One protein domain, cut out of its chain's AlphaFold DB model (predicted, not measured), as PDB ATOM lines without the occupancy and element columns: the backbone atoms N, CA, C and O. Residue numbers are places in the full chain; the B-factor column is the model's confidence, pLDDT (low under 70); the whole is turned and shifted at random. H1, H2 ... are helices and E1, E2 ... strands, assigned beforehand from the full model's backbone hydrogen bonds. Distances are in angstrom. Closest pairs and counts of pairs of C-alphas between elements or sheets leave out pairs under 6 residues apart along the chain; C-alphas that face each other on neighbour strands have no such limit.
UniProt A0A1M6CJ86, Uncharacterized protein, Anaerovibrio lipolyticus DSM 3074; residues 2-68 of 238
ATOM      1  N   GLY A   2      61.974  22.184 -14.453       78.81
ATOM      2  CA  GLY A   2      62.589  21.787 -13.180       78.81
ATOM      3  C   GLY A   2      61.906  20.541 -12.628       78.81
ATOM      4  O   GLY A   2      60.808  20.213 -13.082       78.81
ATOM      5  N   ASP A   3      62.555  19.890 -11.671       86.44
ATOM      6  CA  ASP A   3      62.048  18.687 -11.003       86.44
ATOM      7  C   ASP A   3      61.393  19.084  -9.670       86.44
ATOM      8  O   ASP A   3      61.906  19.972  -8.975       86.44
ATOM      9  N   TYR A   4      60.268  18.455  -9.308       90.56
ATOM     10  CA  TYR A   4      59.422  18.893  -8.185       90.56
ATOM     11  C   TYR A   4      59.061  17.757  -7.213       90.56
ATOM     12  O   TYR A   4      58.976  16.576  -7.567       90.56
ATOM     13  N   ALA A   5      58.826  18.127  -5.956       92.88
ATOM     14  CA  ALA A   5      58.339  17.232  -4.910       92.88
ATOM     15  C   ALA A   5      57.491  18.000  -3.889       92.88
ATOM     16  O   ALA A   5      57.473  19.224  -3.881       92.88
ATOM     17  N   TYR A   6      56.829  17.273  -3.000       94.88
ATOM     18  CA  TYR A   6      56.148  17.818  -1.834       94.88
ATOM     19  C   TYR A   6      57.052  17.688  -0.610       94.88
ATOM     20  O   TYR A   6      57.618  16.619  -0.348       94.88
ATOM     21  N   ARG A   7      57.183  18.765   0.159       95.25
ATOM     22  CA  ARG A   7      57.853  18.759   1.460       95.25
ATOM     23  C   ARG A   7      56.980  18.023   2.486       95.25
ATOM     24  O   ARG A   7      55.753  18.054   2.427       95.25
ATOM     25  N   LYS A   8      57.600  17.290   3.410       94.50
ATOM     26  CA  LYS A   8      56.906  16.355   4.318       94.50
ATOM     27  C   LYS A   8      56.290  16.997   5.564       94.50
ATOM     28  O   LYS A   8      55.372  16.410   6.128       94.50
ATOM     29  N   CYS A   9      56.794  18.147   6.014       94.25
ATOM     30  CA  CYS A   9      56.324  18.809   7.237       94.25
ATOM     31  C   CYS A   9      55.038  19.627   7.042       94.25
ATOM     32  O   CYS A   9      54.215  19.674   7.951       94.25
ATOM     33  N   ASP A  10      54.859  20.239   5.871       95.38
ATOM     34  CA  ASP A  10      53.749  21.146   5.537       95.38
ATOM     35  C   ASP A  10      52.919  20.677   4.321       95.38
ATOM     36  O   ASP A  10      51.780  21.107   4.149       95.38
ATOM     37  N   GLY A  11      53.452  19.766   3.497       94.06
ATOM     38  CA  GLY A  11      52.823  19.304   2.257       94.06
ATOM     39  C   GLY A  11      53.038  20.230   1.053       94.06
ATOM     40  O   GLY A  11      52.449  19.979   0.000       94.06
ATOM     41  N   GLN A  12      53.853  21.282   1.176       95.38
ATOM     42  CA  GLN A  12      54.050  22.280   0.124       95.38
ATOM     43  C   GLN A  12      54.774  21.690  -1.096       95.38
ATOM     44  O   GLN A  12      55.767  20.977  -0.955       95.38
ATOM     45  N   GLU A  13      54.304  22.015  -2.306       94.25
ATOM     46  CA  GLU A  13      55.025  21.700  -3.546       94.25
ATOM     47  C   GLU A  13      56.240  22.626  -3.697       94.25
ATOM     48  O   GLU A  13      56.120  23.851  -3.659       94.25
ATOM     49  N   ILE A  14      57.416  22.028  -3.854       91.44
ATOM     50  CA  ILE A  14      58.717  22.690  -3.900       91.44
ATOM     51  C   ILE A  14      59.499  22.240  -5.137       91.44
ATOM     52  O   ILE A  14      59.416  21.089  -5.581       91.44
ATOM     53  N   LYS A  15      60.305  23.149  -5.691       88.12
ATOM     54  CA  LYS A  15      61.257  22.822  -6.755       88.12
ATOM     55  C   LYS A  15      62.499  22.199  -6.122       88.12
ATOM     56  O   LYS A  15      63.201  22.866  -5.370       88.12
ATOM     57  N   ILE A  16      62.781  20.940  -6.447       86.50
ATOM     58  CA  ILE A  16      63.906  20.196  -5.865       86.50
ATOM     59  C   ILE A  16      65.151  20.176  -6.749       86.50
ATOM     60  O   ILE A  16      66.221  19.858  -6.241       86.50
ATOM     61  N   GLY A  17      65.056  20.513  -8.041       81.44
ATOM     62  CA  GLY A  17      66.222  20.524  -8.930       81.44
ATOM     63  C   GLY A  17      65.987  21.102 -10.325       81.44
ATOM     64  O   GLY A  17      64.904  21.602 -10.660       81.44
ATOM     65  N   THR A  18      67.027  21.034 -11.153       74.19
ATOM     66  CA  THR A  18      66.978  21.343 -12.590       74.19
ATOM     67  C   THR A  18      66.921  20.045 -13.396       74.19
ATOM     68  O   THR A  18      67.662  19.109 -13.110       74.19
ATOM     69  N   CYS A  19      66.050  19.976 -14.416       63.38
ATOM     70  CA  CYS A  19      65.852  18.739 -15.182       63.38
ATOM     71  C   CYS A  19      67.148  18.285 -15.875       63.38
ATOM     72  O   CYS A  19      67.473  18.775 -16.961       63.38
ATOM     73  N   GLY A  20      67.853  17.321 -15.282       58.59
ATOM     74  CA  GLY A  20      69.009  16.676 -15.897       58.59
ATOM     75  C   GLY A  20      69.988  16.036 -14.917       58.59
ATOM     76  O   GLY A  20      70.340  14.876 -15.122       58.59
ATOM     77  N   VAL A  21      70.452  16.786 -13.905       64.44
ATOM     78  CA  VAL A  21      71.626  16.395 -13.088       64.44
ATOM     79  C   VAL A  21      71.563  16.885 -11.629       64.44
ATOM     80  O   VAL A  21      71.908  16.127 -10.726       64.44
ATOM     81  N   ASN A  22      71.154  18.133 -11.367       69.38
ATOM     82  CA  ASN A  22      71.471  18.802 -10.096       69.38
ATOM     83  C   ASN A  22      70.226  19.131  -9.256       69.38
ATOM     84  O   ASN A  22      69.250  19.703  -9.755       69.38
ATOM     85  N   TYR A  23      70.296  18.798  -7.965       77.44
ATOM     86  CA  TYR A  23      69.259  19.030  -6.964       77.44
ATOM     87  C   TYR A  23      69.658  20.127  -5.977       77.44
ATOM     88  O   TYR A  23      70.767  20.147  -5.453       77.44
ATOM     89  N   TYR A  24      68.694  20.993  -5.672       83.00
ATOM     90  CA  TYR A  24      68.783  22.050  -4.662       83.00
ATOM     91  C   TYR A  24      68.660  21.510  -3.231       83.00
ATOM     92  O   TYR A  24      68.900  22.240  -2.276       83.00
ATOM     93  N   LEU A  25      68.271  20.243  -3.083       87.00
ATOM     94  CA  LEU A  25      68.295  19.520  -1.816       87.00
ATOM     95  C   LEU A  25      69.723  19.111  -1.461       87.00
ATOM     96  O   LEU A  25      70.486  18.692  -2.336       87.00
ATOM     97  N   THR A  26      70.042  19.116  -0.170       89.69
ATOM     98  CA  THR A  26      71.208  18.373   0.322       89.69
ATOM     99  C   THR A  26      70.935  16.865   0.253       89.69
ATOM    100  O   THR A  26      69.783  16.413   0.225       89.69
ATOM    101  N   PHE A  27      71.997  16.053   0.247       91.44
ATOM    102  CA  PHE A  27      71.867  14.592   0.318       91.44
ATOM    103  C   PHE A  27      71.083  14.141   1.563       91.44
ATOM    104  O   PHE A  27      70.308  13.189   1.486       91.44
ATOM    105  N   ASP A  28      71.230  14.858   2.681       90.50
ATOM    106  CA  ASP A  28      70.563  14.542   3.946       90.50
ATOM    107  C   ASP A  28      69.041  14.685   3.864       90.50
ATOM    108  O   ASP A  28      68.322  13.735   4.170       90.50
ATOM    109  N   GLN A  29      68.546  15.818   3.357       90.38
ATOM    110  CA  GLN A  29      67.105  16.062   3.203       90.38
ATOM    111  C   GLN A  29      66.432  14.995   2.321       90.38
ATOM    112  O   GLN A  29      65.306  14.553   2.577       90.38
ATOM    113  N   TRP A  30      67.141  14.538   1.284       91.31
ATOM    114  CA  TRP A  30      66.682  13.441   0.436       91.31
ATOM    115  C   TRP A  30      66.715  12.085   1.155       91.31
ATOM    116  O   TRP A  30      65.708  11.374   1.154       91.31
ATOM    117  N   VAL A  31      67.838  11.718   1.786       91.06
ATOM    118  CA  VAL A  31      68.038  10.376   2.360       91.06
ATOM    119  C   VAL A  31      67.205  10.139   3.626       91.06
ATOM    120  O   VAL A  31      66.726   9.027   3.846       91.06
ATOM    121  N   ASN A  32      66.938  11.195   4.402       91.38
ATOM    122  CA  ASN A  32      65.997  11.199   5.529       91.38
ATOM    123  C   ASN A  32      64.524  11.114   5.073       91.38
ATOM    124  O   ASN A  32      63.612  10.904   5.882       91.38
ATOM    125  N   GLY A  33      64.267  11.304   3.773       91.19
ATOM    126  CA  GLY A  33      62.930  11.343   3.197       91.19
ATOM    127  C   GLY A  33      62.110  12.515   3.730       91.19
ATOM    128  O   GLY A  33      60.981  12.302   4.175       91.19
ATOM    129  N   GLU A  34      62.677  13.724   3.732       93.38
ATOM    130  CA  GLU A  34      61.995  14.986   4.083       93.38
ATOM    131  C   GLU A  34      61.169  15.548   2.911       93.38
ATOM    132  O   GLU A  34      60.325  16.428   3.090       93.38
ATOM    133  N   VAL A  35      61.356  14.977   1.720       92.38
ATOM    134  CA  VAL A  35      60.575  15.235   0.507       92.38
ATOM    135  C   VAL A  35      59.956  13.945  -0.029       92.38
ATOM    136  O   VAL A  35      60.501  12.851   0.136       92.38
ATOM    137  N   TRP A  36      58.824  14.053  -0.720       93.00
ATOM    138  CA  TRP A  36      58.176  12.930  -1.396       93.00
ATOM    139  C   TRP A  36      57.504  13.384  -2.694       93.00
ATOM    140  O   TRP A  36      57.032  14.503  -2.816       93.00
ATOM    141  N   GLY A  37      57.445  12.515  -3.698       88.88
ATOM    142  CA  GLY A  37      56.850  12.865  -4.988       88.88
ATOM    143  C   GLY A  37      57.246  11.883  -6.076       88.88
ATOM    144  O   GLY A  37      57.840  10.840  -5.794       88.88
ATOM    145  N   LYS A  38      56.929  12.208  -7.330       85.50
ATOM    146  CA  LYS A  38      57.380  11.420  -8.481       85.50
ATOM    147  C   LYS A  38      58.892  11.556  -8.663       85.50
ATOM    148  O   LYS A  38      59.587  10.543  -8.703       85.50
ATOM    149  N   ASP A  39      59.397  12.784  -8.709       84.94
ATOM    150  CA  ASP A  39      60.777  13.039  -9.123       84.94
ATOM    151  C   ASP A  39      61.759  12.700  -7.988       84.94
ATOM    152  O   ASP A  39      62.730  11.981  -8.217       84.94
ATOM    153  N   ALA A  40      61.399  13.007  -6.735       83.31
ATOM    154  CA  ALA A  40      62.107  12.535  -5.535       83.31
ATOM    155  C   ALA A  40      62.276  10.996  -5.464       83.31
ATOM    156  O   ALA A  40      63.269  10.493  -4.936       83.31
ATOM    157  N   ARG A  41      61.328  10.224  -6.025       82.69
ATOM    158  CA  ARG A  41      61.433   8.753  -6.154       82.69
ATOM    159  C   ARG A  41      62.254   8.312  -7.370       82.69
ATOM    160  O   ARG A  41      62.766   7.193  -7.373       82.69
ATOM    161  N   LEU A  42      62.362   9.145  -8.407       79.81
ATOM    162  CA  LEU A  42      63.178   8.872  -9.595       79.81
ATOM    163  C   LEU A  42      64.671   9.122  -9.347       79.81
ATOM    164  O   LEU A  42      65.474   8.415  -9.954       79.81
ATOM    165  N   MET A  43      65.028  10.018  -8.417       81.75
ATOM    166  CA  MET A  43      66.412  10.257  -7.969       81.75
ATOM    167  C   MET A  43      67.181   8.940  -7.760       81.75
ATOM    168  O   MET A  43      68.156   8.640  -8.446       81.75
ATOM    169  N   ASN A  44      66.608   8.055  -6.937       78.56
ATOM    170  CA  ASN A  44      67.174   6.770  -6.513       78.56
ATOM    171  C   ASN A  44      67.573   5.782  -7.644       78.56
ATOM    172  O   ASN A  44      68.196   4.749  -7.365       78.56
ATOM    173  N   LYS A  45      67.177   6.052  -8.899       79.81
ATOM    174  CA  LYS A  45      67.457   5.214 -10.077       79.81
ATOM    175  C   LYS A  45      68.746   5.565 -10.822       79.81
ATOM    176  O   LYS A  45      69.273   4.673 -11.470       79.81
ATOM    177  N   ASN A  46      69.208   6.817 -10.756       79.75
ATOM    178  CA  ASN A  46      70.360   7.311 -11.525       79.75
ATOM    179  C   ASN A  46      71.311   8.142 -10.637       79.75
ATOM    180  O   ASN A  46      71.769   9.208 -11.052       79.75
ATOM    181  N   LEU A  47      71.550   7.716  -9.389       85.56
ATOM    182  CA  LEU A  47      72.356   8.473  -8.415       85.56
ATOM    183  C   LEU A  47      73.787   8.755  -8.907       85.56
ATOM    184  O   LEU A  47      74.385   9.744  -8.500       85.56
ATOM    185  N   GLU A  48      74.307   7.933  -9.821       83.06
ATOM    186  CA  GLU A  48      75.617   8.094 -10.460       83.06
ATOM    187  C   GLU A  48      75.679   9.226 -11.506       83.06
ATOM    188  O   GLU A  48      76.708   9.452 -12.142       83.06
ATOM    189  N   ARG A  49      74.550   9.908 -11.727       80.31
ATOM    190  CA  ARG A  49      74.385  11.058 -12.634       80.31
ATOM    191  C   ARG A  49      73.734  12.237 -11.925       80.31
ATOM    192  O   ARG A  49      73.152  13.092 -12.588       80.31
ATOM    193  N   GLN A  50      73.735  12.228 -10.596       84.81
ATOM    194  CA  GLN A  50      73.015  13.203  -9.796       84.81
ATOM    195  C   GLN A  50      73.940  13.842  -8.779       84.81
ATOM    196  O   GLN A  50      74.753  13.162  -8.149       84.81
ATOM    197  N   SER A  51      73.792  15.152  -8.617       87.81
ATOM    198  CA  SER A  51      74.490  15.891  -7.577       87.81
ATOM    199  C   SER A  51      73.524  16.716  -6.730       87.81
ATOM    200  O   SER A  51      72.455  17.122  -7.187       87.81
ATOM    201  N   PHE A  52      73.893  16.887  -5.469       89.75
ATOM    202  CA  PHE A  52      73.135  17.497  -4.389       89.75
ATOM    203  C   PHE A  52      73.827  18.788  -3.944       89.75
ATOM    204  O   PHE A  52      75.060  18.888  -4.012       89.75
ATOM    205  N   ARG A  53      73.040  19.733  -3.420       87.44
ATOM    206  CA  ARG A  53      73.522  20.949  -2.754       87.44
ATOM    207  C   ARG A  53      74.557  20.600  -1.679       87.44
ATOM    208  O   ARG A  53      74.412  19.599  -0.969       87.44
ATOM    209  N   LEU A  54      75.580  21.442  -1.540       87.25
ATOM    210  CA  LEU A  54      76.494  21.374  -0.401       87.25
ATOM    211  C   LEU A  54      75.771  21.720   0.914       87.25
ATOM    212  O   LEU A  54      74.826  22.508   0.895       87.25
ATOM    213  N   PRO A  55      76.202  21.154   2.055       77.06
ATOM    214  CA  PRO A  55      75.745  21.578   3.369       77.06
ATOM    215  C   PRO A  55      76.545  22.806   3.824       77.06
ATOM    216  O   PRO A  55      77.760  22.720   4.000       77.06
ATOM    217  N   ILE A  56      75.853  23.920   4.050       77.56
ATOM    218  CA  ILE A  56      76.392  25.138   4.670       77.56
ATOM    219  C   ILE A  56      75.867  25.185   6.115       77.56
ATOM    220  O   ILE A  56      74.704  24.851   6.353       77.56
ATOM    221  N   GLU A  57      76.702  25.530   7.102       75.94
ATOM    222  CA  GLU A  57      76.303  25.449   8.524       75.94
ATOM    223  C   GLU A  57      75.201  26.468   8.875       75.94
ATOM    224  O   GLU A  57      74.287  26.158   9.639       75.94
ATOM    225  N   GLU A  58      75.232  27.647   8.255       79.06
ATOM    226  CA  GLU A  58      74.208  28.693   8.337       79.06
ATOM    227  C   GLU A  58      72.836  28.245   7.794       79.06
ATOM    228  O   GLU A  58      71.811  28.816   8.164       79.06
ATOM    229  N   GLU A  59      72.791  27.211   6.948       77.94
ATOM    230  CA  GLU A  59      71.570  26.716   6.291       77.94
ATOM    231  C   GLU A  59      70.950  25.489   6.977       77.94
ATOM    232  O   GLU A  59      69.954  24.937   6.513       77.94
ATOM    233  N   LYS A  60      71.533  25.047   8.092       78.44
ATOM    234  CA  LYS A  60      71.210  23.798   8.798       78.44
ATOM    235  C   LYS A  60      69.738  23.618   9.178       78.44
ATOM    236  O   LYS A  60      69.238  22.496   9.127       78.44
ATOM    237  N   ASP A  61      69.068  24.706   9.549       83.12
ATOM    238  CA  ASP A  61      67.657  24.719   9.954       83.12
ATOM    239  C   ASP A  61      66.709  25.146   8.805       83.12
ATOM    240  O   ASP A  61      65.505  25.309   9.019       83.12
ATOM    241  N   ILE A  62      67.222  25.330   7.578       86.75
ATOM    242  CA  ILE A  62      66.419  25.707   6.405       86.75
ATOM    243  C   ILE A  62      65.658  24.491   5.863       86.75
ATOM    244  O   ILE A  62      66.214  23.422   5.596       86.75
ATOM    245  N   LEU A  63      64.351  24.672   5.657       89.94
ATOM    246  CA  LEU A  63      63.472  23.632   5.133       89.94
ATOM    247  C   LEU A  63      63.798  23.288   3.665       89.94
ATOM    248  O   LEU A  63      64.187  24.168   2.894       89.94
ATOM    249  N   PRO A  64      63.568  22.034   3.225       88.38
ATOM    250  CA  PRO A  64      63.783  21.617   1.840       88.38
ATOM    251  C   PRO A  64      63.162  22.585   0.821       88.38
ATOM    252  O   PRO A  64      61.938  22.710   0.739       88.38
ATOM    253  N   GLY A  65      63.998  23.268   0.037       82.44
ATOM    254  CA  GLY A  65      63.565  24.210  -1.001       82.44
ATOM    255  C   GLY A  65      63.288  25.656  -0.555       82.44
ATOM    256  O   GLY A  65      62.951  26.452  -1.424       82.44
ATOM    257  N   ASP A  66      63.465  26.006   0.727       86.94
ATOM    258  CA  ASP A  66      63.426  27.404   1.222       86.94
ATOM    259  C   ASP A  66      64.828  28.062   1.249       86.94
ATOM    260  O   ASP A  66      65.029  29.090   1.889       86.94
ATOM    261  N   PHE A  67      65.812  27.470   0.563       78.88
ATOM    262  CA  PHE A  67      67.167  28.013   0.436       78.88
ATOM    263  C   PHE A  67      67.195  29.317  -0.372       78.88
ATOM    264  O   PHE A  67      66.613  29.386  -1.461       78.88
ATOM    265  N   ASP A  68      67.957  30.307   0.101       71.62
ATOM    266  CA  ASP A  68      68.276  31.496  -0.688       71.62
ATOM    267  C   ASP A  68      69.043  31.102  -1.961       71.62
ATOM    268  O   ASP A  68      69.937  30.251  -1.946       71.62
TER     269      ASP A  68
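What this domain is: This is residues 2 to 68 of the 238 residues of an uncharacterized protein of Anaerovibrio lipolyticus DSM 3074 (UniProt A0A1M6CJ86). A two-stranded hairpin, E1 and E2, stands beside a short parallel pair, E3 and E4, with H2 packed on E1 and a tail without named elements, residues 54 to 68. The 67 printed residues include E1 E2 E3 H1 H2 E4 in chain order; the class is mixed, with 31 residues, under half, in named elements. The whole is compact, radius of gyration of the C-alphas 10.9 A, spanning 29 by 24 by 20 A.

How they stand to each other: E1, residues 2 to 7, and E2, residues 13 to 18, form an antiparallel hairpin; N 5 and O 14, 3.0 A apart, are within hydrogen-bond range. E3, residues 22 to 26, H1, residues 27 to 31, H2, residues 38 to 43, and E4, residues 51 to 53, make a strand-helix-strand unit, parallel neighbour strands with helices between, its crossover right-handed. N 23 and O 51, 2.8 A apart, are within hydrogen-bond range. The closest C-alphas of E1 and H2, Ala 5 and Ala 40, are 6.1 A apart. In H1 and H2 every O i to N i+4 pair is within range.

Where its parts are: E1, 15.7 A long, begins at C-alpha 2 (62.589, 21.787, -13.180); E2 measures 15.0 A. E4 ends at C-alpha 53 (73.522, 20.949, -2.754).

The domain as a whole: The printed part has no cut and no long link. Residues 19 to 22 are under pLDDT 70.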